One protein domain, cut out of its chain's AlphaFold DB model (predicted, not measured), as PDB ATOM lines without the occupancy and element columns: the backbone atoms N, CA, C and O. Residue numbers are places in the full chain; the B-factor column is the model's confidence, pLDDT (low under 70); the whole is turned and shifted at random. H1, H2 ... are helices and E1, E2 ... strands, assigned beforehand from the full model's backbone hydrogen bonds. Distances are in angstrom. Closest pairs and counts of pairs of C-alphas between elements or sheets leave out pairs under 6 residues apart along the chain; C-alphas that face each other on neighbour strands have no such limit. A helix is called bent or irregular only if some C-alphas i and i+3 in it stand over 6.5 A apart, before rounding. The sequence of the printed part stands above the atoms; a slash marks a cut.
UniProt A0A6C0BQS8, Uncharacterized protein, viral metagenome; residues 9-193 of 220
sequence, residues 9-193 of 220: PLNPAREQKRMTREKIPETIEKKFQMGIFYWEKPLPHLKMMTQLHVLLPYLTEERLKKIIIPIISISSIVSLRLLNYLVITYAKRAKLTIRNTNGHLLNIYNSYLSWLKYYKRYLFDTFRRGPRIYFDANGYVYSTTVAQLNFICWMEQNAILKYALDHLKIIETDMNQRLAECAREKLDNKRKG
ATOM      1  N   PRO A   9      35.193  28.532  13.169       35.28
ATOM      2  CA  PRO A   9      34.616  28.092  11.910       35.28
ATOM      3  C   PRO A   9      35.696  27.418  11.054       35.28
ATOM      4  O   PRO A   9      36.844  27.867  10.985       35.28
ATOM      5  N   LEU A  10      35.323  26.290  10.454       45.12
ATOM      6  CA  LEU A  10      36.182  25.475   9.604       45.12
ATOM      7  C   LEU A  10      36.623  26.320   8.414       45.12
ATOM      8  O   LEU A  10      35.799  26.765   7.624       45.12
ATOM      9  N   ASN A  11      37.925  26.597   8.336       47.59
ATOM     10  CA  ASN A  11      38.478  27.422   7.274       47.59
ATOM     11  C   ASN A  11      38.432  26.626   5.949       47.59
ATOM     12  O   ASN A  11      39.180  25.646   5.838       47.59
ATOM     13  N   PRO A  12      37.634  27.043   4.945       48.69
ATOM     14  CA  PRO A  12      37.521  26.343   3.660       48.69
ATOM     15  C   PRO A  12      38.879  26.190   2.961       48.69
ATOM     16  O   PRO A  12      39.181  25.158   2.360       48.69
ATOM     17  N   ALA A  13      39.775  27.165   3.154       42.22
ATOM     18  CA  ALA A  13      41.120  27.145   2.598       42.22
ATOM     19  C   ALA A  13      42.012  26.057   3.223       42.22
ATOM     20  O   ALA A  13      42.967  25.622   2.586       42.22
ATOM     21  N   ARG A  14      41.729  25.580   4.450       46.12
ATOM     22  CA  ARG A  14      42.452  24.455   5.086       46.12
ATOM     23  C   ARG A  14      41.991  23.094   4.566       46.12
ATOM     24  O   ARG A  14      42.830  22.199   4.476       46.12
ATOM     25  N   GLU A  15      40.713  22.940   4.221       46.72
ATOM     26  CA  GLU A  15      40.211  21.751   3.515       46.72
ATOM     27  C   GLU A  15      40.782  21.689   2.100       46.72
ATOM     28  O   GLU A  15      41.384  20.679   1.735       46.72
ATOM     29  N   GLN A  16      40.745  22.805   1.364       40.75
ATOM     30  CA  GLN A  16      41.399  22.919   0.060       40.75
ATOM     31  C   GLN A  16      42.913  22.683   0.158       40.75
ATOM     32  O   GLN A  16      43.441  21.909  -0.635       40.75
ATOM     33  N   LYS A  17      43.629  23.219   1.165       40.84
ATOM     34  CA  LYS A  17      45.074  22.948   1.372       40.84
ATOM     35  C   LYS A  17      45.405  21.494   1.732       40.84
ATOM     36  O   LYS A  17      46.542  21.063   1.549       40.84
ATOM     37  N   ARG A  18      44.458  20.748   2.313       46.09
ATOM     38  CA  ARG A  18      44.642  19.329   2.661       46.09
ATOM     39  C   ARG A  18      44.318  18.418   1.485       46.09
ATOM     40  O   ARG A  18      45.081  17.483   1.268       46.09
ATOM     41  N   MET A  19      43.276  18.729   0.711       41.62
ATOM     42  CA  MET A  19      42.981  18.037  -0.548       41.62
ATOM     43  C   MET A  19      44.053  18.301  -1.616       41.62
ATOM     44  O   MET A  19      44.457  17.373  -2.297       41.62
ATOM     45  N   THR A  20      44.620  19.511  -1.682       37.16
ATOM     46  CA  THR A  20      45.706  19.869  -2.627       37.16
ATOM     47  C   THR A  20      47.078  19.260  -2.311       37.16
ATOM     48  O   THR A  20      47.979  19.352  -3.143       37.16
ATOM     49  N   ARG A  21      47.293  18.633  -1.140       42.31
ATOM     50  CA  ARG A  21      48.588  17.985  -0.827       42.31
ATOM     51  C   ARG A  21      48.839  16.712  -1.632       42.31
ATOM     52  O   ARG A  21      49.997  16.363  -1.839       42.31
ATOM     53  N   GLU A  22      47.794  16.041  -2.098       47.31
ATOM     54  CA  GLU A  22      47.900  15.104  -3.212       47.31
ATOM     55  C   GLU A  22      47.330  15.848  -4.420       47.31
ATOM     56  O   GLU A  22      46.133  16.111  -4.458       47.31
ATOM     57  N   LYS A  23      48.170  16.235  -5.392       45.16
ATOM     58  CA  LYS A  23      47.670  16.615  -6.720       45.16
ATOM     59  C   LYS A  23      46.967  15.380  -7.283       45.16
ATOM     60  O   LYS A  23      47.618  14.494  -7.830       45.16
ATOM     61  N   ILE A  24      45.664  15.274  -7.050       57.19
ATOM     62  CA  ILE A  24      44.819  14.341  -7.779       57.19
ATOM     63  C   ILE A  24      44.960  14.760  -9.250       57.19
ATOM     64  O   ILE A  24      44.854  15.961  -9.513       57.19
ATOM     65  N   PRO A  25      45.296  13.845 -10.177       57.50
ATOM     66  CA  PRO A  25      45.401  14.185 -11.591       57.50
ATOM     67  C   PRO A  25      44.143  14.942 -12.031       57.50
ATOM     68  O   PRO A  25      43.040  14.521 -11.682       57.50
ATOM     69  N   GLU A  26      44.308  16.047 -12.765       58.78
ATOM     70  CA  GLU A  26      43.191  16.889 -13.238       58.78
ATOM     71  C   GLU A  26      42.163  16.084 -14.048       58.78
ATOM     72  O   GLU A  26      40.983  16.428 -14.066       58.78
ATOM     73  N   THR A  27      42.583  14.939 -14.597       65.00
ATOM     74  CA  THR A  27      41.709  13.959 -15.236       65.00
ATOM     75  C   THR A  27      42.132  12.548 -14.819       65.00
ATOM     76  O   THR A  27      43.116  12.014 -15.323       65.00
ATOM     77  N   ILE A  28      41.411  11.928 -13.881       72.50
ATOM     78  CA  ILE A  28      41.546  10.486 -13.619       72.50
ATOM     79  C   ILE A  28      40.709   9.747 -14.659       72.50
ATOM     80  O   ILE A  28      39.483   9.866 -14.673       72.50
ATOM     81  N   GLU A  29      41.356   8.961 -15.517       78.25
ATOM     82  CA  GLU A  29      40.652   8.146 -16.506       78.25
ATOM     83  C   GLU A  29      39.851   7.029 -15.818       78.25
ATOM     84  O   GLU A  29      40.404   6.146 -15.152       78.25
ATOM     85  N   LYS A  30      38.527   7.028 -16.011       85.06
ATOM     86  CA  LYS A  30      37.605   6.005 -15.488       85.06
ATOM     87  C   LYS A  30      37.667   4.715 -16.326       85.06
ATOM     88  O   LYS A  30      36.682   4.327 -16.942       85.06
ATOM     89  N   LYS A  31      38.832   4.056 -16.377       89.06
ATOM     90  CA  LYS A  31      39.042   2.825 -17.174       89.06
ATOM     91  C   LYS A  31      38.294   1.616 -16.630       89.06
ATOM     92  O   LYS A  31      37.793   0.798 -17.392       89.06
ATOM     93  N   PHE A  32      38.238   1.499 -15.311       91.75
ATOM     94  CA  PHE A  32      37.529   0.433 -14.622       91.75
ATOM     95  C   PHE A  32      36.614   1.039 -13.567       91.75
ATOM     96  O   PHE A  32      36.989   2.010 -12.905       91.75
ATOM     97  N   GLN A  33      35.438   0.446 -13.380       92.94
ATOM     98  CA  GLN A  33      34.435   0.933 -12.441       92.94
ATOM     99  C   GLN A  33      33.717  -0.231 -11.756       92.94
ATOM    100  O   GLN A  33      33.473  -1.276 -12.356       92.94
ATOM    101  N   MET A  34      33.367  -0.040 -10.487       92.56
ATOM    102  CA  MET A  34      32.505  -0.931  -9.725       92.56
ATOM    103  C   MET A  34      31.667  -0.110  -8.740       92.56
ATOM    104  O   MET A  34      32.187   0.467  -7.781       92.56
ATOM    105  N   GLY A  35      30.360  -0.035  -8.995       90.50
ATOM    106  CA  GLY A  35      29.476   0.886  -8.284       90.50
ATOM    107  C   GLY A  35      29.940   2.335  -8.460       90.50
ATOM    108  O   GLY A  35      30.176   2.791  -9.580       90.50
ATOM    109  N   ILE A  36      30.109   3.042  -7.344       91.19
ATOM    110  CA  ILE A  36      30.594   4.431  -7.315       91.19
ATOM    111  C   ILE A  36      32.123   4.556  -7.415       91.19
ATOM    112  O   ILE A  36      32.642   5.666  -7.528       91.19
ATOM    113  N   PHE A  37      32.852   3.442  -7.302       94.50
ATOM    114  CA  PHE A  37      34.310   3.449  -7.274       94.50
ATOM    115  C   PHE A  37      34.876   3.187  -8.662       94.50
ATOM    116  O   PHE A  37      34.381   2.327  -9.386       94.50
ATOM    117  N   TYR A  38      35.960   3.870  -9.006       94.31
ATOM    118  CA  TYR A  38      36.654   3.703 -10.279       94.31
ATOM    119  C   TYR A  38      38.173   3.773 -10.113       94.31
ATOM    120  O   TYR A  38      38.685   4.255  -9.101       94.31
ATOM    121  N   TRP A  39      38.915   3.238 -11.082       93.75
ATOM    122  CA  TRP A  39      40.378   3.214 -11.062       93.75
ATOM    123  C   TRP A  39      40.984   3.113 -12.468       93.75
ATOM    124  O   TRP A  39      40.340   2.668 -13.415       93.75
ATOM    125  N   GLU A  40      42.253   3.510 -12.593       89.69
ATOM    126  CA  GLU A  40      42.960   3.580 -13.883       89.69
ATOM    127  C   GLU A  40      43.637   2.260 -14.275       89.69
ATOM    128  O   GLU A  40      43.617   1.858 -15.435       89.69
ATOM    129  N   LYS A  41      44.282   1.590 -13.309       89.06
ATOM    130  CA  LYS A  41      45.099   0.386 -13.533       89.06
ATOM    131  C   LYS A  41      44.423  -0.837 -12.930       89.06
ATOM    132  O   LYS A  41      43.973  -0.735 -11.791       89.06
ATOM    133  N   PRO A  42      44.408  -1.992 -13.616       89.31
ATOM    134  CA  PRO A  42      43.740  -3.184 -13.109       89.31
ATOM    135  C   PRO A  42      44.228  -3.528 -11.698       89.31
ATOM    136  O   PRO A  42      45.419  -3.428 -11.388       89.31
ATOM    137  N   LEU A  43      43.294  -3.921 -10.829       89.75
ATOM    138  CA  LEU A  43      43.646  -4.325  -9.476       89.75
ATOM    139  C   LEU A  43      44.504  -5.601  -9.541       89.75
ATOM    140  O   LEU A  43      44.130  -6.556 -10.218       89.75
ATOM    141  N   PRO A  44      45.631  -5.658  -8.814       89.06
ATOM    142  CA  PRO A  44      46.629  -6.717  -8.962       89.06
ATOM    143  C   PRO A  44      46.144  -8.091  -8.488       89.06
ATOM    144  O   PRO A  44      46.770  -9.099  -8.794       89.06
ATOM    145  N   HIS A  45      45.061  -8.154  -7.706       88.12
ATOM    146  CA  HIS A  45      44.531  -9.409  -7.186       88.12
ATOM    147  C   HIS A  45      43.006  -9.445  -7.301       88.12
ATOM    148  O   HIS A  45      42.321  -8.573  -6.769       88.12
ATOM    149  N   LEU A  46      42.476 -10.528  -7.884       90.06
ATOM    150  CA  LEU A  46      41.036 -10.797  -8.005       90.06
ATOM    151  C   LEU A  46      40.257 -10.613  -6.689       90.06
ATOM    152  O   LEU A  46      39.187 -10.014  -6.683       90.06
ATOM    153  N   LYS A  47      40.831 -11.034  -5.552       92.56
ATOM    154  CA  LYS A  47      40.219 -10.878  -4.226       92.56
ATOM    155  C   LYS A  47      39.936  -9.420  -3.855       92.56
ATOM    156  O   LYS A  47      39.046  -9.183  -3.053       92.56
ATOM    157  N   MET A  48      40.651  -8.447  -4.425       93.50
ATOM    158  CA  MET A  48      40.337  -7.028  -4.225       93.50
ATOM    159  C   MET A  48      39.029  -6.634  -4.903       93.50
ATOM    160  O   MET A  48      38.257  -5.896  -4.305       93.50
ATOM    161  N   MET A  49      38.763  -7.150  -6.105       92.31
ATOM    162  CA  MET A  49      37.493  -6.919  -6.795       92.31
ATOM    163  C   MET A  49      36.342  -7.599  -6.057       92.31
ATOM    164  O   MET A  49      35.340  -6.951  -5.776       92.31
ATOM    165  N   THR A  50      36.511  -8.866  -5.666       94.06
ATOM    166  CA  THR A  50      35.501  -9.591  -4.882       94.06
ATOM    167  C   THR A  50      35.215  -8.885  -3.559       94.06
ATOM    168  O   THR A  50      34.057  -8.675  -3.217       94.06
ATOM    169  N   GLN A  51      36.256  -8.448  -2.841       95.06
ATOM    170  CA  GLN A  51      36.069  -7.726  -1.585       95.06
ATOM    171  C   GLN A  51      35.392  -6.374  -1.798       95.06
ATOM    172  O   GLN A  51      34.546  -5.987  -1.000       95.06
ATOM    173  N   LEU A  52      35.745  -5.640  -2.856       94.38
ATOM    174  CA  LEU A  52      35.077  -4.381  -3.165       94.38
ATOM    175  C   LEU A  52      33.588  -4.613  -3.434       94.38
ATOM    176  O   LEU A  52      32.769  -3.906  -2.860       94.38
ATOM    177  N   HIS A  53      33.243  -5.643  -4.211       94.25
ATOM    178  CA  HIS A  53      31.858  -6.027  -4.475       94.25
ATOM    179  C   HIS A  53      31.082  -6.326  -3.185       94.25
ATOM    180  O   HIS A  53      29.997  -5.789  -2.987       94.25
ATOM    181  N   VAL A  54      31.678  -7.098  -2.271       95.00
ATOM    182  CA  VAL A  54      31.116  -7.392  -0.940       95.00
ATOM    183  C   VAL A  54      30.896  -6.125  -0.105       95.00
ATOM    184  O   VAL A  54      29.920  -6.024   0.633       95.00
ATOM    185  N   LEU A  55      31.792  -5.141  -0.207       94.56
ATOM    186  CA  LEU A  55      31.705  -3.903   0.566       94.56
ATOM    187  C   LEU A  55      30.676  -2.910   0.014       94.56
ATOM    188  O   LEU A  55      30.182  -2.089   0.783       94.56
ATOM    189  N   LEU A  56      30.347  -2.960  -1.281       93.50
ATOM    190  CA  LEU A  56      29.473  -1.973  -1.930       93.50
ATOM    191  C   LEU A  56      28.112  -1.782  -1.237       93.50
ATOM    192  O   LEU A  56      27.770  -0.627  -0.982       93.50
ATOM    193  N   PRO A  57      27.362  -2.838  -0.857       92.06
ATOM    194  CA  PRO A  57      26.088  -2.675  -0.151       92.06
ATOM    195  C   PRO A  57      26.225  -1.942   1.190       92.06
ATOM    196  O   PRO A  57      25.311  -1.243   1.618       92.06
ATOM    197  N   TYR A  58      27.380  -2.070   1.851       90.19
ATOM    198  CA  TYR A  58      27.669  -1.394   3.116       90.19
ATOM    199  C   TYR A  58      28.147   0.048   2.928       90.19
ATOM    200  O   TYR A  58      28.132   0.820   3.884       90.19
ATOM    201  N   LEU A  59      28.588   0.436   1.732       91.38
ATOM    202  CA  LEU A  59      29.143   1.756   1.431       91.38
ATOM    203  C   LEU A  59      28.068   2.685   0.853       91.38
ATOM    204  O   LEU A  59      28.230   3.248  -0.228       91.38
ATOM    205  N   THR A  60      26.968   2.858   1.588       91.44
ATOM    206  CA  THR A  60      25.906   3.803   1.215       91.44
ATOM    207  C   THR A  60      26.424   5.242   1.199       91.44
ATOM    208  O   THR A  60      27.379   5.586   1.902       91.44
ATOM    209  N   GLU A  61      25.767   6.117   0.435       88.31
ATOM    210  CA  GLU A  61      26.146   7.533   0.337       88.31
ATOM    211  C   GLU A  61      26.204   8.216   1.715       88.31
ATOM    212  O   GLU A  61      27.130   8.973   2.015       88.31
ATOM    213  N   GLU A  62      25.262   7.884   2.597       90.06
ATOM    214  CA  GLU A  62      25.235   8.379   3.971       90.06
ATOM    215  C   GLU A  62      26.479   7.948   4.764       90.06
ATOM    216  O   GLU A  62      27.128   8.777   5.407       90.06
ATOM    217  N   ARG A  63      26.849   6.663   4.702       90.81
ATOM    218  CA  ARG A  63      28.021   6.118   5.405       90.81
ATOM    219  C   ARG A  63      29.323   6.682   4.851       90.81
ATOM    220  O   ARG A  63      30.233   7.003   5.617       90.81
ATOM    221  N   LEU A  64      29.404   6.874   3.537       89.69
ATOM    222  CA  LEU A  64      30.545   7.530   2.906       89.69
ATOM    223  C   LEU A  64      30.728   8.946   3.446       89.69
ATOM    224  O   LEU A  64      31.819   9.283   3.905       89.69
ATOM    225  N   LYS A  65      29.653   9.741   3.469       88.81
ATOM    226  CA  LYS A  65      29.676  11.125   3.961       88.81
ATOM    227  C   LYS A  65      29.960  11.221   5.458       88.81
ATOM    228  O   LYS A  65      30.747  12.072   5.866       88.81
ATOM    229  N   LYS A  66      29.344  10.368   6.280       89.69
ATOM    230  CA  LYS A  66      29.450  10.448   7.747       89.69
ATOM    231  C   LYS A  66      30.720   9.810   8.310       89.69
ATOM    232  O   LYS A  66      31.202  10.261   9.345       89.69
ATOM    233  N   ILE A  67      31.253   8.769   7.667       90.75
ATOM    234  CA  ILE A  67      32.297   7.916   8.256       90.75
ATOM    235  C   ILE A  67      33.550   7.880   7.386       90.75
ATOM    236  O   ILE A  67      34.629   8.248   7.854       90.75
ATOM    237  N   ILE A  68      33.430   7.467   6.123       90.81
ATOM    238  CA  ILE A  68      34.602   7.228   5.270       90.81
ATOM    239  C   ILE A  68      35.321   8.539   4.941       90.81
ATOM    240  O   ILE A  68      36.504   8.673   5.251       90.81
ATOM    241  N   ILE A  69      34.613   9.516   4.366       90.00
ATOM    242  CA  ILE A  69      35.178  10.802   3.934       90.00
ATOM    243  C   ILE A  69      35.887  11.520   5.096       90.00
ATOM    244  O   ILE A  69      37.056  11.886   4.935       90.00
ATOM    245  N   PRO A  70      35.287  11.661   6.297       89.12
ATOM    246  CA  PRO A  70      35.965  12.315   7.410       89.12
ATOM    247  C   PRO A  70      37.265  11.628   7.846       89.12
ATOM    248  O   PRO A  70      38.231  12.289   8.244       89.12
ATOM    249  N   ILE A  71      37.315  10.295   7.783       88.25
ATOM    250  CA  ILE A  71      38.490   9.514   8.181       88.25
ATOM    251  C   ILE A  71      39.595   9.604   7.120       88.25
ATOM    252  O   ILE A  71      40.754   9.838   7.471       88.25
ATOM    253  N   ILE A  72      39.262   9.454   5.832       87.19
ATOM    254  CA  ILE A  72      40.259   9.486   4.749       87.19
ATOM    255  C   ILE A  72      40.828  10.894   4.525       87.19
ATOM    256  O   ILE A  72      42.029  11.029   4.295       87.19
ATOM    257  N   SER A  73      39.999  11.935   4.664       84.12
ATOM    258  CA  SER A  73      40.375  13.340   4.440       84.12
ATOM    259  C   SER A  73      41.039  13.989   5.656       84.12
ATOM    260  O   SER A  73      41.421  15.160   5.619       84.12
ATOM    261  N   ILE A  74      41.195  13.241   6.759       81.19
ATOM    262  CA  ILE A  74      41.819  13.718   8.003       81.19
ATOM    263  C   ILE A  74      41.041  14.921   8.601       81.19
ATOM    264  O   ILE A  74      41.583  15.740   9.352       81.19
ATOM    265  N   SER A  75      39.755  15.061   8.264       78.56
ATOM    266  CA  SER A  75      38.858  16.075   8.838       78.56
ATOM    267  C   SER A  75      38.168  15.579  10.110       78.56
ATOM    268  O   SER A  75      37.806  16.387  10.960       78.56
ATOM    269  N   SER A  76      38.074  14.263  10.299       79.56
ATOM    270  CA  SER A  76      37.601  13.651  11.542       79.56
ATOM    271  C   SER A  76      38.505  13.967  12.737       79.56
ATOM    272  O   SER A  76      39.716  14.190  12.620       79.56
ATOM    273  N   ILE A  77      37.885  13.957  13.919       80.25
ATOM    274  CA  ILE A  77      38.574  14.093  15.206       80.25
ATOM    275  C   ILE A  77      39.509  12.891  15.425       80.25
ATOM    276  O   ILE A  77      40.631  13.027  15.911       80.25
ATOM    277  N   VAL A  78      39.061  11.708  15.007       86.31
ATOM    278  CA  VAL A  78      39.793  10.453  15.144       86.31
ATOM    279  C   VAL A  78      40.651  10.204  13.905       86.31
ATOM    280  O   VAL A  78      40.152   9.896  12.830       86.31
ATOM    281  N   SER A  79      41.971  10.289  14.054       89.31
ATOM    282  CA  SER A  79      42.890  10.035  12.939       89.31
ATOM    283  C   SER A  79      43.088   8.539  12.656       89.31
ATOM    284  O   SER A  79      43.088   7.712  13.567       89.31
ATOM    285  N   LEU A  80      43.412   8.188  11.404       90.12
ATOM    286  CA  LEU A  80      43.834   6.827  11.026       90.12
ATOM    287  C   LEU A  80      44.995   6.300  11.884       90.12
ATOM    288  O   LEU A  80      45.066   5.109  12.184       90.12
ATOM    289  N   ARG A  81      45.910   7.185  12.306       91.06
ATOM    290  CA  ARG A  81      47.032   6.823  13.180       91.06
ATOM    291  C   ARG A  81      46.544   6.392  14.560       91.06
ATOM    292  O   ARG A  81      47.040   5.389  15.067       91.06
ATOM    293  N   LEU A  82      45.593   7.133  15.130       94.25
ATOM    294  CA  LEU A  82      44.982   6.811  16.414       94.25
ATOM    295  C   LEU A  82      44.216   5.488  16.326       94.25
ATOM    296  O   LEU A  82      44.399   4.632  17.181       94.25
ATOM    297  N   LEU A  83      43.436   5.275  15.260       95.25
ATOM    298  CA  LEU A  83      42.706   4.021  15.045       95.25
ATOM    299  C   LEU A  83      43.639   2.815  14.942       95.25
ATOM    300  O   LEU A  83      43.430   1.798  15.598       95.25
ATOM    301  N   ASN A  84      44.715   2.947  14.169       94.69
ATOM    302  CA  ASN A  84      45.739   1.918  14.080       94.69
ATOM    303  C   ASN A  84      46.419   1.667  15.437       94.69
ATOM    304  O   ASN A  84      46.650   0.520  15.818       94.69
ATOM    305  N   TYR A  85      46.746   2.730  16.179       95.25
ATOM    306  CA  TYR A  85      47.331   2.609  17.513       95.25
ATOM    307  C   TYR A  85      46.379   1.903  18.486       95.25
ATOM    308  O   TYR A  85      46.816   1.015  19.222       95.25
ATOM    309  N   LEU A  86      45.086   2.239  18.438       96.75
ATOM    310  CA  LEU A  86      44.042   1.621  19.243       96.75
ATOM    311  C   LEU A  86      44.032   0.102  19.046       96.75
ATOM    312  O   LEU A  86      44.160  -0.642  20.013       96.75
ATOM    313  N   VAL A  87      43.914  -0.363  17.801       95.75
ATOM    314  CA  VAL A  87      43.702  -1.794  17.530       95.75
ATOM    315  C   VAL A  87      44.970  -2.635  17.689       95.75
ATOM    316  O   VAL A  87      44.877  -3.781  18.121       95.75
ATOM    317  N   ILE A  88      46.154  -2.084  17.388       92.81
ATOM    318  CA  ILE A  88      47.423  -2.835  17.425       92.81
ATOM    319  C   ILE A  88      48.107  -2.749  18.791       92.81
ATOM    320  O   ILE A  88      48.631  -3.749  19.281       92.81
ATOM    321  N   THR A  89      48.141  -1.561  19.395       93.38
ATOM    322  CA  THR A  89      49.000  -1.287  20.556       93.38
ATOM    323  C   THR A  89      48.182  -1.162  21.831       93.38
ATOM    324  O   THR A  89      48.420  -1.923  22.771       93.38
ATOM    325  N   TYR A  90      47.216  -0.239  21.856       94.81
ATOM    326  CA  TYR A  90      46.403   0.039  23.042       94.81
ATOM    327  C   TYR A  90      45.599  -1.198  23.446       94.81
ATOM    328  O   TYR A  90      45.714  -1.677  24.573       94.81
ATOM    329  N   ALA A  91      44.861  -1.790  22.501       94.56
ATOM    330  CA  ALA A  91      44.025  -2.959  22.747       94.56
ATOM    331  C   ALA A  91      44.831  -4.185  23.191       94.56
ATOM    332  O   ALA A  91      44.369  -4.936  24.049       94.56
ATOM    333  N   LYS A  92      46.045  -4.373  22.655       91.81
ATOM    334  CA  LYS A  92      46.955  -5.454  23.063       91.81
ATOM    335  C   LYS A  92      47.372  -5.300  24.523       91.81
ATOM    336  O   LYS A  92      47.327  -6.260  25.289       91.81
ATOM    337  N   ARG A  93      47.792  -4.090  24.898       89.88
ATOM    338  CA  ARG A  93      48.317  -3.797  26.235       89.88
ATOM    339  C   ARG A  93      47.208  -3.778  27.288       89.88
ATOM    340  O   ARG A  93      47.376  -4.372  28.341       89.88
ATOM    341  N   ALA A  94      46.067  -3.164  26.978       89.00
ATOM    342  CA  ALA A  94      44.914  -3.077  27.874       89.00
ATOM    343  C   ALA A  94      44.022  -4.334  27.865       89.00
ATOM    344  O   ALA A  94      43.071  -4.408  28.634       89.00
ATOM    345  N   LYS A  95      44.286  -5.313  26.982       87.94
ATOM    346  CA  LYS A  95      43.415  -6.484  26.735       87.94
ATOM    347  C   LYS A  95      41.963  -6.092  26.473       87.94
ATOM    348  O   LYS A  95      41.022  -6.720  26.959       87.94
ATOM    349  N   LEU A  96      41.811  -5.043  25.674       92.06
ATOM    350  CA  LEU A  96      40.550  -4.351  25.496       92.06
ATOM    351  C   LEU A  96      39.493  -5.275  24.882       92.06
ATOM    352  O   LEU A  96      39.640  -5.761  23.755       92.06
ATOM    353  N   THR A  97      38.425  -5.485  25.647       93.81
ATOM    354  CA  THR A  97      37.240  -6.229  25.231       93.81
ATOM    355  C   THR A  97      36.047  -5.291  25.274       93.81
ATOM    356  O   THR A  97      35.790  -4.668  26.299       93.81
ATOM    357  N   ILE A  98      35.337  -5.184  24.157       93.56
ATOM    358  CA  ILE A  98      34.158  -4.327  24.018       93.56
ATOM    359  C   ILE A  98      32.943  -5.165  23.646       93.56
ATOM    360  O   ILE A  98      33.079  -6.293  23.167       93.56
ATOM    361  N   ARG A  99      31.752  -4.603  23.839       91.81
ATOM    362  CA  ARG A  99      30.525  -5.151  23.268       91.81
ATOM    363  C   ARG A  99      30.375  -4.620  21.842       91.81
ATOM    364  O   ARG A  99      30.393  -3.408  21.642       91.81
ATOM    365  N   ASN A 100      30.281  -5.512  20.860       90.06
ATOM    366  CA  ASN A 100      30.059  -5.120  19.471       90.06
ATOM    367  C   ASN A 100      28.603  -4.671  19.246       90.06
ATOM    368  O   ASN A 100      27.766  -4.747  20.146       90.06
ATOM    369  N   THR A 101      28.296  -4.232  18.027       88.31
ATOM    370  CA  THR A 101      26.944  -3.810  17.612       88.31
ATOM    371  C   THR A 101      25.879  -4.893  17.831       88.31
ATOM    372  O   THR A 101      24.764  -4.573  18.219       88.31
ATOM    373  N   ASN A 102      26.247  -6.169  17.692       88.00
ATOM    374  CA  ASN A 102      25.363  -7.322  17.908       88.00
ATOM    375  C   ASN A 102      25.282  -7.763  19.382       88.00
ATOM    376  O   ASN A 102      24.794  -8.848  19.680       88.00
ATOM    377  N   GLY A 103      25.829  -6.987  20.319       87.44
ATOM    378  CA  GLY A 103      25.783  -7.317  21.740       87.44
ATOM    379  C   GLY A 103      26.805  -8.365  22.199       87.44
ATOM    380  O   GLY A 103      26.841  -8.689  23.383       87.44
ATOM    381  N   HIS A 104      27.671  -8.880  21.329       88.50
ATOM    382  CA  HIS A 104      28.675  -9.890  21.670       88.50
ATOM    383  C   HIS A 104      29.962  -9.263  22.205       88.50
ATOM    384  O   HIS A 104      30.401  -8.212  21.735       88.50
ATOM    385  N   LEU A 105      30.624  -9.954  23.136       90.88
ATOM    386  CA  LEU A 105      31.968  -9.578  23.563       90.88
ATOM    387  C   LEU A 105      32.971  -9.794  22.422       90.88
ATOM    388  O   LEU A 105      32.940 -10.802  21.708       90.88
ATOM    389  N   LEU A 106      33.862  -8.822  22.253       91.75
ATOM    390  CA  LEU A 106      34.897  -8.806  21.234       91.75
ATOM    391  C   LEU A 106      36.209  -8.299  21.827       91.75
ATOM    392  O   LEU A 106      36.317  -7.137  22.209       91.75
ATOM    393  N   ASN A 107      37.235  -9.147  21.838       94.00
ATOM    394  CA  ASN A 107      38.602  -8.699  22.076       94.00
ATOM    395  C   ASN A 107      39.147  -8.040  20.801       94.00
ATOM    396  O   ASN A 107      39.325  -8.711  19.780       94.00
ATOM    397  N   ILE A 108      39.413  -6.733  20.862       94.69
ATOM    398  CA  ILE A 108      39.745  -5.925  19.680       94.69
ATOM    399  C   ILE A 108      41.047  -6.399  19.029       94.69
ATOM    400  O   ILE A 108      41.091  -6.590  17.815       94.69
ATOM    401  N   TYR A 109      42.092  -6.630  19.827       94.94
ATOM    402  CA  TYR A 109      43.405  -7.023  19.311       94.94
ATOM    403  C   TYR A 109      43.369  -8.404  18.648       94.94
ATOM    404  O   TYR A 109      43.857  -8.574  17.531       94.94
ATOM    405  N   ASN A 110      42.739  -9.388  19.294       93.19
ATOM    406  CA  ASN A 110      42.621 -10.731  18.728       93.19
ATOM    407  C   ASN A 110      41.757 -10.731  17.464       93.19
ATOM    408  O   ASN A 110      42.123 -11.363  16.476       93.19
ATOM    409  N   SER A 111      40.649  -9.982  17.466       94.12
ATOM    410  CA  SER A 111      39.815  -9.823  16.275       94.12
ATOM    411  C   SER A 111      40.604  -9.203  15.122       94.12
ATOM    412  O   SER A 111      40.571  -9.747  14.019       94.12
ATOM    413  N   TYR A 112      41.373  -8.143  15.385       95.56
ATOM    414  CA  TYR A 112      42.259  -7.530  14.399       95.56
ATOM    415  C   TYR A 112      43.257  -8.544  13.817       95.56
ATOM    416  O   TYR A 112      43.406  -8.624  12.600       95.56
ATOM    417  N   LEU A 113      43.907  -9.362  14.656       94.00
ATOM    418  CA  LEU A 113      44.849 -10.387  14.190       94.00
ATOM    419  C   LEU A 113      44.178 -11.455  13.319       94.00
ATOM    420  O   LEU A 113      44.742 -11.840  12.292       94.00
ATOM    421  N   SER A 114      42.988 -11.928  13.697       94.44
ATOM    422  CA  SER A 114      42.222 -12.889  12.895       94.44
ATOM    423  C   SER A 114      41.871 -12.319  11.521       94.44
ATOM    424  O   SER A 114      42.090 -12.985  10.509       94.44
ATOM    425  N   TRP A 115      41.402 -11.069  11.475       95.50
ATOM    426  CA  TRP A 115      41.076 -10.373  10.228       95.50
ATOM    427  C   TRP A 115      42.319 -10.136   9.370       95.50
ATOM    428  O   TRP A 115      42.318 -10.464   8.185       95.50
ATOM    429  N   LEU A 116      43.421  -9.680   9.966       94.69
ATOM    430  CA  LEU A 116      44.689  -9.497   9.266       94.69
ATOM    431  C   LEU A 116      45.248 -10.823   8.722       94.69
ATOM    432  O   LEU A 116      45.829 -10.846   7.638       94.69
ATOM    433  N   LYS A 117      45.073 -11.944   9.436       93.62
ATOM    434  CA  LYS A 117      45.493 -13.274   8.963       93.62
ATOM    435  C   LYS A 117      44.688 -13.720   7.741       93.62
ATOM    436  O   LYS A 117      45.286 -14.309   6.834       93.62
ATOM    437  N   TYR A 118      43.382 -13.452   7.736       94.12
ATOM    438  CA  TYR A 118      42.461 -13.828   6.665       94.12
ATOM    439  C   TYR A 118      42.634 -12.937   5.426       94.12
ATOM    440  O   TYR A 118      43.006 -13.426   4.361       94.12
ATOM    441  N   TYR A 119      42.478 -11.624   5.588       93.50
ATOM    442  CA  TYR A 119      42.506 -10.649   4.495       93.50
ATOM    443  C   TYR A 119      43.920 -10.279   4.033       93.50
ATOM    444  O   TYR A 119      44.114  -9.854   2.897       93.50
ATOM    445  N   LYS A 120      44.935 -10.480   4.883       94.00
ATOM    446  CA  LYS A 120      46.300  -9.957   4.691       94.00
ATOM    447  C   LYS A 120      46.313  -8.426   4.583       94.00
ATOM    448  O   LYS A 120      45.290  -7.754   4.524       94.00
ATOM    449  N   ARG A 121      47.515  -7.848   4.530       91.38
ATOM    450  CA  ARG A 121      47.686  -6.385   4.459       91.38
ATOM    451  C   ARG A 121      47.109  -5.757   3.188       91.38
ATOM    452  O   ARG A 121      46.700  -4.610   3.229       91.38
ATOM    453  N   TYR A 122      47.055  -6.490   2.074       92.19
ATOM    454  CA  TYR A 122      46.568  -5.936   0.805       92.19
ATOM    455  C   TYR A 122      45.033  -5.783   0.741       92.19
ATOM    456  O   TYR A 122      44.548  -5.078  -0.139       92.19
ATOM    457  N   LEU A 123      44.280  -6.386   1.675       94.56
ATOM    458  CA  LEU A 123      42.827  -6.192   1.843       94.56
ATOM    459  C   LEU A 123      42.440  -5.671   3.229       94.56
ATOM    460  O   LEU A 123      41.254  -5.504   3.494       94.56
ATOM    461  N   PHE A 124      43.396  -5.428   4.124       95.44
ATOM    462  CA  PHE A 124      43.113  -4.962   5.478       95.44
ATOM    463  C   PHE A 124      44.298  -4.165   6.031       95.44
ATOM    464  O   PHE A 124      45.218  -4.710   6.647       95.44
ATOM    465  N   ASP A 125      44.289  -2.858   5.772       91.94
ATOM    466  CA  ASP A 125      45.302  -1.907   6.233       91.94
ATOM    467  C   ASP A 125      44.621  -0.584   6.587       91.94
ATOM    468  O   ASP A 125      43.753  -0.097   5.868       91.94
ATOM    469  N   THR A 126      45.030   0.017   7.698       87.56
ATOM    470  CA  THR A 126      44.552   1.338   8.121       87.56
ATOM    471  C   THR A 126      45.101   2.443   7.228       87.56
ATOM    472  O   THR A 126      44.546   3.534   7.142       87.56
ATOM    473  N   PHE A 127      46.263   2.199   6.620       85.56
ATOM    474  CA  PHE A 127      46.940   3.174   5.787       85.56
ATOM    475  C   PHE A 127      46.585   2.970   4.320       85.56
ATOM    476  O   PHE A 127      46.379   1.858   3.843       85.56
ATOM    477  N   ARG A 128      46.618   4.070   3.569       82.38
ATOM    478  CA  ARG A 128      46.501   4.072   2.109       82.38
ATOM    479  C   ARG A 128      47.769   3.501   1.473       82.38
ATOM    480  O   ARG A 128      48.522   4.222   0.827       82.38
ATOM    481  N   ARG A 129      48.061   2.214   1.653       82.94
ATOM    482  CA  ARG A 129      49.206   1.520   1.040       82.94
ATOM    483  C   ARG A 129      48.665   0.463   0.085       82.94
ATOM    484  O   ARG A 129      48.100  -0.527   0.524       82.94
ATOM    485  N   GLY A 130      48.774   0.713  -1.217       86.50
ATOM    486  CA  GLY A 130      48.252  -0.183  -2.247       86.50
ATOM    487  C   GLY A 130      47.548   0.542  -3.397       86.50
ATOM    488  O   GLY A 130      47.542   1.778  -3.420       86.50
ATOM    489  N   PRO A 131      46.961  -0.228  -4.331       90.69
ATOM    490  CA  PRO A 131      46.246   0.285  -5.495       90.69
ATOM    491  C   PRO A 131      45.166   1.287  -5.095       90.69
ATOM    492  O   PRO A 131      44.379   1.030  -4.178       90.69
ATOM    493  N   ARG A 132      45.172   2.442  -5.760       92.38
ATOM    494  CA  ARG A 132      44.211   3.514  -5.518       92.38
ATOM    495  C   ARG A 132      42.918   3.222  -6.254       92.38
ATOM    496  O   ARG A 132      42.941   2.853  -7.422       92.38
ATOM    497  N   ILE A 133      41.824   3.427  -5.543       94.19
ATOM    498  CA  ILE A 133      40.491   3.552  -6.111       94.19
ATOM    499  C   ILE A 133      39.969   4.940  -5.761       94.19
ATOM    500  O   ILE A 133      40.330   5.509  -4.722       94.19
ATOM    501  N   TYR A 134      39.137   5.469  -6.638       93.62
ATOM    502  CA  TYR A 134      38.614   6.819  -6.578       93.62
ATOM    503  C   TYR A 134      37.096   6.790  -6.545       93.62
ATOM    504  O   TYR A 134      36.487   5.822  -6.994       93.62
ATOM    505  N   PHE A 135      36.495   7.830  -5.987       92.12
ATOM    506  CA  PHE A 135      35.055   8.043  -6.027       92.12
ATOM    507  C   PHE A 135      34.750   9.534  -5.925       92.12
ATOM    508  O   PHE A 135      35.505  10.292  -5.305       92.12
ATOM    509  N   ASP A 136      33.626   9.927  -6.508       89.94
ATOM    510  CA  ASP A 136      33.139  11.302  -6.508       89.94
ATOM    511  C   ASP A 136      32.165  11.503  -5.341       89.94
ATOM    512  O   ASP A 136      31.239  10.715  -5.149       89.94
ATOM    513  N   ALA A 137      32.353  12.558  -4.545       86.44
ATOM    514  CA  ALA A 137      31.386  12.959  -3.526       86.44
ATOM    515  C   ALA A 137      31.458  14.468  -3.252       86.44
ATOM    516  O   ALA A 137      32.535  15.044  -3.132       86.44
ATOM    517  N   ASN A 138      30.302  15.123  -3.108       83.88
ATOM    518  CA  ASN A 138      30.203  16.566  -2.835       83.88
ATOM    519  C   ASN A 138      31.022  17.442  -3.815       83.88
ATOM    520  O   ASN A 138      31.603  18.440  -3.397       83.88
ATOM    521  N   GLY A 139      31.114  17.051  -5.091       81.94
ATOM    522  CA  GLY A 139      31.895  17.778  -6.102       81.94
ATOM    523  C   GLY A 139      33.417  17.624  -5.988       81.94
ATOM    524  O   GLY A 139      34.147  18.310  -6.695       81.94
ATOM    525  N   TYR A 140      33.905  16.729  -5.123       86.50
ATOM    526  CA  TYR A 140      35.324  16.414  -4.974       86.50
ATOM    527  C   TYR A 140      35.602  14.952  -5.308       86.50
ATOM    528  O   TYR A 140      34.799  14.064  -5.007       86.50
ATOM    529  N   VAL A 141      36.785  14.704  -5.866       88.69
ATOM    530  CA  VAL A 141      37.314  13.355  -6.063       88.69
ATOM    531  C   VAL A 141      38.074  12.936  -4.810       88.69
ATOM    532  O   VAL A 141      38.972  13.642  -4.351       88.69
ATOM    533  N   TYR A 142      37.757  11.765  -4.268       90.06
ATOM    534  CA  TYR A 142      38.468  11.183  -3.132       90.06
ATOM    535  C   TYR A 142      39.262   9.954  -3.553       90.06
ATOM    536  O   TYR A 142      38.825   9.178  -4.398       90.06
ATOM    537  N   SER A 143      40.417   9.740  -2.917       91.50
ATOM    538  CA  SER A 143      41.263   8.564  -3.133       91.50
ATOM    539  C   SER A 143      41.338   7.684  -1.880       91.50
ATOM    540  O   SER A 143      41.596   8.143  -0.760       91.50
ATOM    541  N   THR A 144      41.135   6.382  -2.067       93.31
ATOM    542  CA  THR A 144      41.183   5.364  -1.008       93.31
ATOM    543  C   THR A 144      41.771   4.054  -1.549       93.31
ATOM    544  O   THR A 144      42.266   3.992  -2.676       93.31
ATOM    545  N   THR A 145      41.784   3.001  -0.733       94.81
ATOM    546  CA  THR A 145      42.127   1.634  -1.149       94.81
ATOM    547  C   THR A 145      41.057   0.662  -0.660       94.81
ATOM    548  O   THR A 145      40.420   0.899   0.367       94.81
ATOM    549  N   VAL A 146      40.904  -0.479  -1.340       95.38
ATOM    550  CA  VAL A 146      40.011  -1.564  -0.880       95.38
ATOM    551  C   VAL A 146      40.364  -1.989   0.551       95.38
ATOM    552  O   VAL A 146      39.480  -2.190   1.378       95.38
ATOM    553  N   ALA A 147      41.660  -2.047   0.872       95.50
ATOM    554  CA  ALA A 147      42.141  -2.396   2.204       95.50
ATOM    555  C   ALA A 147      41.703  -1.406   3.291       95.50
ATOM    556  O   ALA A 147      41.333  -1.827   4.389       95.50
ATOM    557  N   GLN A 148      41.732  -0.109   2.976       94.88
ATOM    558  CA  GLN A 148      41.321   0.940   3.899       94.88
ATOM    559  C   GLN A 148      39.808   0.935   4.108       94.88
ATOM    560  O   GLN A 148      39.360   1.031   5.248       94.88
ATOM    561  N   LEU A 149      39.028   0.780   3.033       95.38
ATOM    562  CA  LEU A 149      37.573   0.649   3.130       95.38
ATOM    563  C   LEU A 149      37.193  -0.554   3.994       95.38
ATOM    564  O   LEU A 149      36.435  -0.405   4.948       95.38
ATOM    565  N   ASN A 150      37.790  -1.717   3.725       96.25
ATOM    566  CA  ASN A 150      37.523  -2.931   4.488       96.25
ATOM    567  C   ASN A 150      37.849  -2.755   5.980       96.25
ATOM    568  O   ASN A 150      37.073  -3.147   6.848       96.25
ATOM    569  N   PHE A 151      38.982  -2.116   6.285       96.50
ATOM    570  CA  PHE A 151      39.373  -1.828   7.660       96.50
ATOM    571  C   PHE A 151      38.370  -0.911   8.375       96.50
ATOM    572  O   PHE A 151      37.984  -1.199   9.509       96.50
ATOM    573  N   ILE A 152      37.919   0.169   7.728       94.56
ATOM    574  CA  ILE A 152      36.960   1.104   8.334       94.56
ATOM    575  C   ILE A 152      35.590   0.437   8.525       94.56
ATOM    576  O   ILE A 152      35.021   0.546   9.613       94.56
ATOM    577  N   CYS A 153      35.095  -0.308   7.531       94.38
ATOM    578  CA  CYS A 153      33.837  -1.051   7.648       94.38
ATOM    579  C   CYS A 153      33.881  -2.048   8.812       94.38
ATOM    580  O   CYS A 153      32.977  -2.067   9.646       94.38
ATOM    581  N   TRP A 154      34.968  -2.816   8.934       95.56
ATOM    582  CA  TRP A 154      35.166  -3.727  10.062       95.56
ATOM    583  C   TRP A 154      35.134  -3.000  11.411       95.56
ATOM    584  O   TRP A 154      34.489  -3.463  12.354       95.56
ATOM    585  N   MET A 155      35.820  -1.859  11.519       95.25
ATOM    586  CA  MET A 155      35.854  -1.071  12.749       95.25
ATOM    587  C   MET A 155      34.475  -0.579  13.173       95.25
ATOM    588  O   MET A 155      34.137  -0.616  14.360       95.25
ATOM    589  N   GLU A 156      33.700  -0.091  12.214       92.44
ATOM    590  CA  GLU A 156      32.361   0.418  12.456       92.44
ATOM    591  C   GLU A 156      31.411  -0.712  12.871       92.44
ATOM    592  O   GLU A 156      30.798  -0.638  13.937       92.44
ATOM    593  N   GLN A 157      31.375  -1.803  12.098       92.44
ATOM    594  CA  GLN A 157      30.549  -2.981  12.381       92.44
ATOM    595  C   GLN A 157      30.839  -3.577  13.761       92.44
ATOM    596  O   GLN A 157      29.950  -4.125  14.403       92.44
ATOM    597  N   ASN A 158      32.070  -3.460  14.254       94.62
ATOM    598  CA  ASN A 158      32.461  -4.000  15.552       94.62
ATOM    599  C   ASN A 158      32.371  -2.990  16.710       94.62
ATOM    600  O   ASN A 158      32.850  -3.297  17.799       94.62
ATOM    601  N   ALA A 159      31.763  -1.815  16.506       95.19
ATOM    602  CA  ALA A 159      31.676  -0.720  17.485       95.19
ATOM    603  C   ALA A 159      33.040  -0.191  17.984       95.19
ATOM    604  O   ALA A 159      33.114   0.549  18.966       95.19
ATOM    605  N   ILE A 160      34.132  -0.513  17.282       96.12
ATOM    606  CA  ILE A 160      35.489  -0.068  17.621       96.12
ATOM    607  C   ILE A 160      35.626   1.428  17.338       96.12
ATOM    608  O   ILE A 160      36.239   2.149  18.121       96.12
ATOM    609  N   LEU A 161      35.036   1.908  16.236       94.50
ATOM    610  CA  LEU A 161      35.054   3.333  15.903       94.50
ATOM    611  C   LEU A 161      34.328   4.171  16.966       94.50
ATOM    612  O   LEU A 161      34.849   5.202  17.384       94.50
ATOM    613  N   LYS A 162      33.175   3.692  17.452       94.62
ATOM    614  CA  LYS A 162      32.445   4.326  18.556       94.62
ATOM    615  C   LYS A 162      33.304   4.373  19.821       94.62
ATOM    616  O   LYS A 162      33.510   5.444  20.376       94.62
ATOM    617  N   TYR A 163      33.900   3.243  20.205       96.19
ATOM    618  CA  TYR A 163      34.804   3.195  21.356       96.19
ATOM    619  C   TYR A 163      35.959   4.204  21.237       96.19
ATOM    620  O   TYR A 163      36.315   4.852  22.220       96.19
ATOM    621  N   ALA A 164      36.538   4.351  20.038       95.69
ATOM    622  CA  ALA A 164      37.620   5.298  19.781       95.69
ATOM    623  C   ALA A 164      37.192   6.762  19.977       95.69
ATOM    624  O   ALA A 164      37.994   7.558  20.457       95.69
ATOM    625  N   LEU A 165      35.954   7.108  19.610       93.88
ATOM    626  CA  LEU A 165      35.382   8.439  19.828       93.88
ATOM    627  C   LEU A 165      35.150   8.696  21.320       93.88
ATOM    628  O   LEU A 165      35.605   9.714  21.837       93.88
ATOM    629  N   ASP A 166      34.529   7.740  22.012       95.38
ATOM    630  CA  ASP A 166      34.174   7.858  23.431       95.38
ATOM    631  C   ASP A 166      35.420   7.971  24.338       95.38
ATOM    632  O   ASP A 166      35.397   8.649  25.363       95.38
ATOM    633  N   HIS A 167      36.541   7.354  23.941       95.62
ATOM    634  CA  HIS A 167      37.777   7.284  24.737       95.62
ATOM    635  C   HIS A 167      38.964   8.006  24.086       95.62
ATOM    636  O   HIS A 167      40.122   7.727  24.411       95.62
ATOM    637  N   LEU A 168      38.690   8.942  23.174       94.06
ATOM    638  CA  LEU A 168      39.688   9.635  22.357       94.06
ATOM    639  C   LEU A 168      40.879  10.154  23.172       94.06
ATOM    640  O   LEU A 168      42.022   9.799  22.890       94.06
ATOM    641  N   LYS A 169      40.605  10.974  24.197       94.94
ATOM    642  CA  LYS A 169      41.642  11.639  25.002       94.94
ATOM    643  C   LYS A 169      42.552  10.634  25.705       94.94
ATOM    644  O   LYS A 169      43.759  10.832  25.758       94.94
ATOM    645  N   ILE A 170      41.983   9.545  26.220       95.81
ATOM    646  CA  ILE A 170      42.732   8.508  26.941       95.81
ATOM    647  C   ILE A 170      43.689   7.797  25.981       95.81
ATOM    648  O   ILE A 170      44.873   7.645  26.279       95.81
ATOM    649  N   ILE A 171      43.192   7.409  24.802       95.88
ATOM    650  CA  ILE A 171      43.993   6.722  23.782       95.88
ATOM    651  C   ILE A 171      45.093   7.649  23.244       95.88
ATOM    652  O   ILE A 171      46.218   7.206  23.020       95.88
ATOM    653  N   GLU A 172      44.787   8.930  23.033       94.62
ATOM    654  CA  GLU A 172      45.744   9.910  22.515       94.62
ATOM    655  C   GLU A 172      46.867  10.210  23.515       94.62
ATOM    656  O   GLU A 172      48.041  10.182  23.139       94.62
ATOM    657  N   THR A 173      46.534  10.419  24.790       95.25
ATOM    658  CA  THR A 173      47.533  10.588  25.851       95.25
ATOM    659  C   THR A 173      48.449   9.373  25.942       95.25
ATOM    660  O   THR A 173      49.670   9.529  25.962       95.25
ATOM    661  N   ASP A 174      47.884   8.163  25.908       95.12
ATOM    662  CA  ASP A 174      48.676   6.935  25.948       95.12
ATOM    663  C   ASP A 174      49.603   6.787  24.732       95.12
ATOM    664  O   ASP A 174      50.779   6.426  24.845       95.12
ATOM    665  N   MET A 175      49.093   7.125  23.545       93.38
ATOM    666  CA  MET A 175      49.888   7.139  22.323       93.38
ATOM    667  C   MET A 175      51.078   8.093  22.451       93.38
ATOM    668  O   MET A 175      52.208   7.707  22.140       93.38
ATOM    669  N   ASN A 176      50.843   9.315  22.926       93.25
ATOM    670  CA  ASN A 176      51.879  10.332  23.081       93.25
ATOM    671  C   ASN A 176      52.920   9.930  24.131       93.25
ATOM    672  O   ASN A 176      54.123  10.043  23.878       93.25
ATOM    673  N   GLN A 177      52.478   9.377  25.261       93.44
ATOM    674  CA  GLN A 177      53.370   8.849  26.285       93.44
ATOM    675  C   GLN A 177      54.272   7.749  25.714       93.44
ATOM    676  O   GLN A 177      55.495   7.808  25.870       93.44
ATOM    677  N   ARG A 178      53.704   6.783  24.978       90.62
ATOM    678  CA  ARG A 178      54.500   5.693  24.399       90.62
ATOM    679  C   ARG A 178      55.490   6.191  23.349       90.62
ATOM    680  O   ARG A 178      56.608   5.684  23.266       90.62
ATOM    681  N   LEU A 179      55.110   7.188  22.553       89.50
ATOM    682  CA  LEU A 179      56.024   7.816  21.598       89.50
ATOM    683  C   LEU A 179      57.211   8.481  22.310       89.50
ATOM    684  O   LEU A 179      58.349   8.308  21.865       89.50
ATOM    685  N   ALA A 180      56.963   9.173  23.425       91.00
ATOM    686  CA  ALA A 180      58.006   9.784  24.242       91.00
ATOM    687  C   ALA A 180      58.926   8.732  24.891       91.00
ATOM    688  O   ALA A 180      60.149   8.871  24.840       91.00
ATOM    689  N   GLU A 181      58.369   7.646  25.432       90.06
ATOM    690  CA  GLU A 181      59.135   6.511  25.974       90.06
ATOM    691  C   GLU A 181      60.051   5.892  24.913       90.06
ATOM    692  O   GLU A 181      61.259   5.791  25.117       90.06
ATOM    693  N   CYS A 182      59.511   5.573  23.734       87.50
ATOM    694  CA  CYS A 182      60.302   5.038  22.630       87.50
ATOM    695  C   CYS A 182      61.385   6.008  22.138       87.50
ATOM    696  O   CYS A 182      62.407   5.566  21.612       87.50
ATOM    697  N   ALA A 183      61.173   7.323  22.239       88.62
ATOM    698  CA  ALA A 183      62.201   8.308  21.912       88.62
ATOM    699  C   ALA A 183      63.343   8.283  22.940       88.62
ATOM    700  O   ALA A 183      64.508   8.229  22.545       88.62
ATOM    701  N   ARG A 184      63.019   8.229  24.240       90.00
ATOM    702  CA  ARG A 184      64.009   8.105  25.324       90.00
ATOM    703  C   ARG A 184      64.814   6.809  25.229       90.00
ATOM    704  O   ARG A 184      66.039   6.862  25.250       90.00
ATOM    705  N   GLU A 185      64.150   5.669  25.021       88.31
ATOM    706  CA  GLU A 185      64.798   4.357  24.843       88.31
ATOM    707  C   GLU A 185      65.806   4.367  23.677       88.31
ATOM    708  O   GLU A 185      66.878   3.768  23.755       88.31
ATOM    709  N   LYS A 186      65.496   5.062  22.573       86.38
ATOM    710  CA  LYS A 186      66.425   5.190  21.437       86.38
ATOM    711  C   LYS A 186      67.665   6.002  21.794       86.38
ATOM    712  O   LYS A 186      68.758   5.637  21.364       86.38
ATOM    713  N   LEU A 187      67.494   7.099  22.531       89.44
ATOM    714  CA  LEU A 187      68.605   7.946  22.963       89.44
ATOM    715  C   LEU A 187      69.526   7.193  23.926       89.44
ATOM    716  O   LEU A 187      70.739   7.229  23.748       89.44
ATOM    717  N   ASP A 188      68.959   6.463  24.885       90.19
ATOM    718  CA  ASP A 188      69.719   5.650  25.841       90.19
ATOM    719  C   ASP A 188      70.507   4.526  25.149       90.19
ATOM    720  O   ASP A 188      71.714   4.392  25.344       90.19
ATOM    721  N   ASN A 189      69.872   3.781  24.238       89.19
ATOM    722  CA  ASN A 189      70.562   2.747  23.461       89.19
ATOM    723  C   ASN A 189      71.709   3.320  22.616       89.19
ATOM    724  O   ASN A 189      72.767   2.700  22.522       89.19
ATOM    725  N   LYS A 190      71.524   4.515  22.033       89.56
ATOM    726  CA  LYS A 190      72.585   5.211  21.293       89.56
ATOM    727  C   LYS A 190      73.758   5.568  22.213       89.56
ATOM    728  O   LYS A 190      74.898   5.357  21.818       89.56
ATOM    729  N   ARG A 191      73.488   6.064  23.429       91.50
ATOM    730  CA  ARG A 191      74.522   6.363  24.440       91.50
ATOM    731  C   ARG A 191      75.294   5.110  24.860       91.50
ATOM    732  O   ARG A 191      76.502   5.177  25.021       91.50
ATOM    733  N   LYS A 192      74.615   3.967  24.965       92.81
ATOM    734  CA  LYS A 192      75.208   2.659  25.298       92.81
ATOM    735  C   LYS A 192      75.925   1.972  24.123       92.81
ATOM    736  O   LYS A 192      76.325   0.821  24.254       92.81
ATOM    737  N   GLY A 193      76.028   2.617  22.956       91.50
ATOM    738  CA  GLY A 193      76.626   2.020  21.753       91.50
ATOM    739  C   GLY A 193      75.843   0.827  21.183       91.50
ATOM    740  O   GLY A 193      76.355   0.081  20.348       91.50
TER     741      GLY A 193
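What this domain is: This is residues 9 to 193 of the 220 residues of an uncharacterized protein of viral metagenome (UniProt A0A6C0BQS8). A small twisted sheet, E1 E2 E5 E6, makes one end of the body with H3 packed on it; crossed helices round H4 make the other end, and H6 lies in the middle between them. The hairpin E3 and E4 lies at the H4 end, residues 179 to 193 stick out as an arm, of which 179 to 191 belong to H8, and H1 lies to one side, touching no helix. The printed part has 185 residues, with eight named helices and six named strands in the order H1 E1 E2 H2 H3 H4 E3 E4 H5 E5 E6 H6 H7 H8; its class is mixed, helices and strands, and both sheets are antiparallel. It is compact, with a radius of gyration of the C-alphas of 18.2 A and spans of 54 by 40 by 40 A.

How they stand to each other: H1, residues 12 to 19, is only just not on the larger sheet, with 4 pairs of C-alphas within 10 A. In that sheet E1, residues 32 to 34, and E2, residues 37 to 39, form a hairpin, with N 34 and O 37 at 2.8 A. E2 is antiparallel to E5, residues 133 to 137, with N 134 and O 38 at 2.8 A. E5 and E6, residues 140 to 144, form a hairpin, with N 137 and O 140 at 2.9 A. H2, residues 46 to 58, only grazes the sheet; H3, residues 61 to 72, is on it, giving two layers, helix and sheet. Both helices are only just irregular: C-alphas 54 and 57, and C-alphas 66 and 69, are 6.9 A apart. H2 touches H6, residues 146 to 157, closest at the C-alphas of Leu 52 and Val 146, 6.1 A. The hub is H4, residues 80 to 94. Its residues 87 to 92 touch H5, residues 108 to 119, at a steep tilt of 60 degrees, opposite ways, closest at the C-alphas of Ala 91 and Tyr 109, 5.4 A. H4 only just touches H7, residues 160 to 166, with 3 pairs of C-alphas within 8 A, closest at Leu 83 and Ala 164, 7.1 A. H8, residues 168 to 191, touches H4 about perpendicular, 80 degrees, closest at the C-alphas of Leu 86 and Ile 171, 6.8 A. E3, residues 97 to 99, and E4, residues 105 to 107, form a hairpin, with N 106 and O 98 at 2.8 A. Every O i to N i+4 pair is within hydrogen-bond range in H1, H5, H6, H7 and H8, against 7 of 9 in H2, 6 of 8 in H3 and 8 of 11 in H4.

Where its parts are: H1 begins at C-alpha 12 (37.521, 26.343, 3.660). H2 is 19.8 A long, H4 19.6 A and H6 16.4 A. H8, 35.0 A long, ends at C-alpha 191 (74.522, 6.363, 24.440).

The domain as a whole: The C-alphas farthest apart, of Gly 35 and Lys 192, are 56.8 A apart. The printed part has no cut; the links H1 to E1 and H5 to E5 are long. Residues 9 to 27 are under 70 in pLDDT.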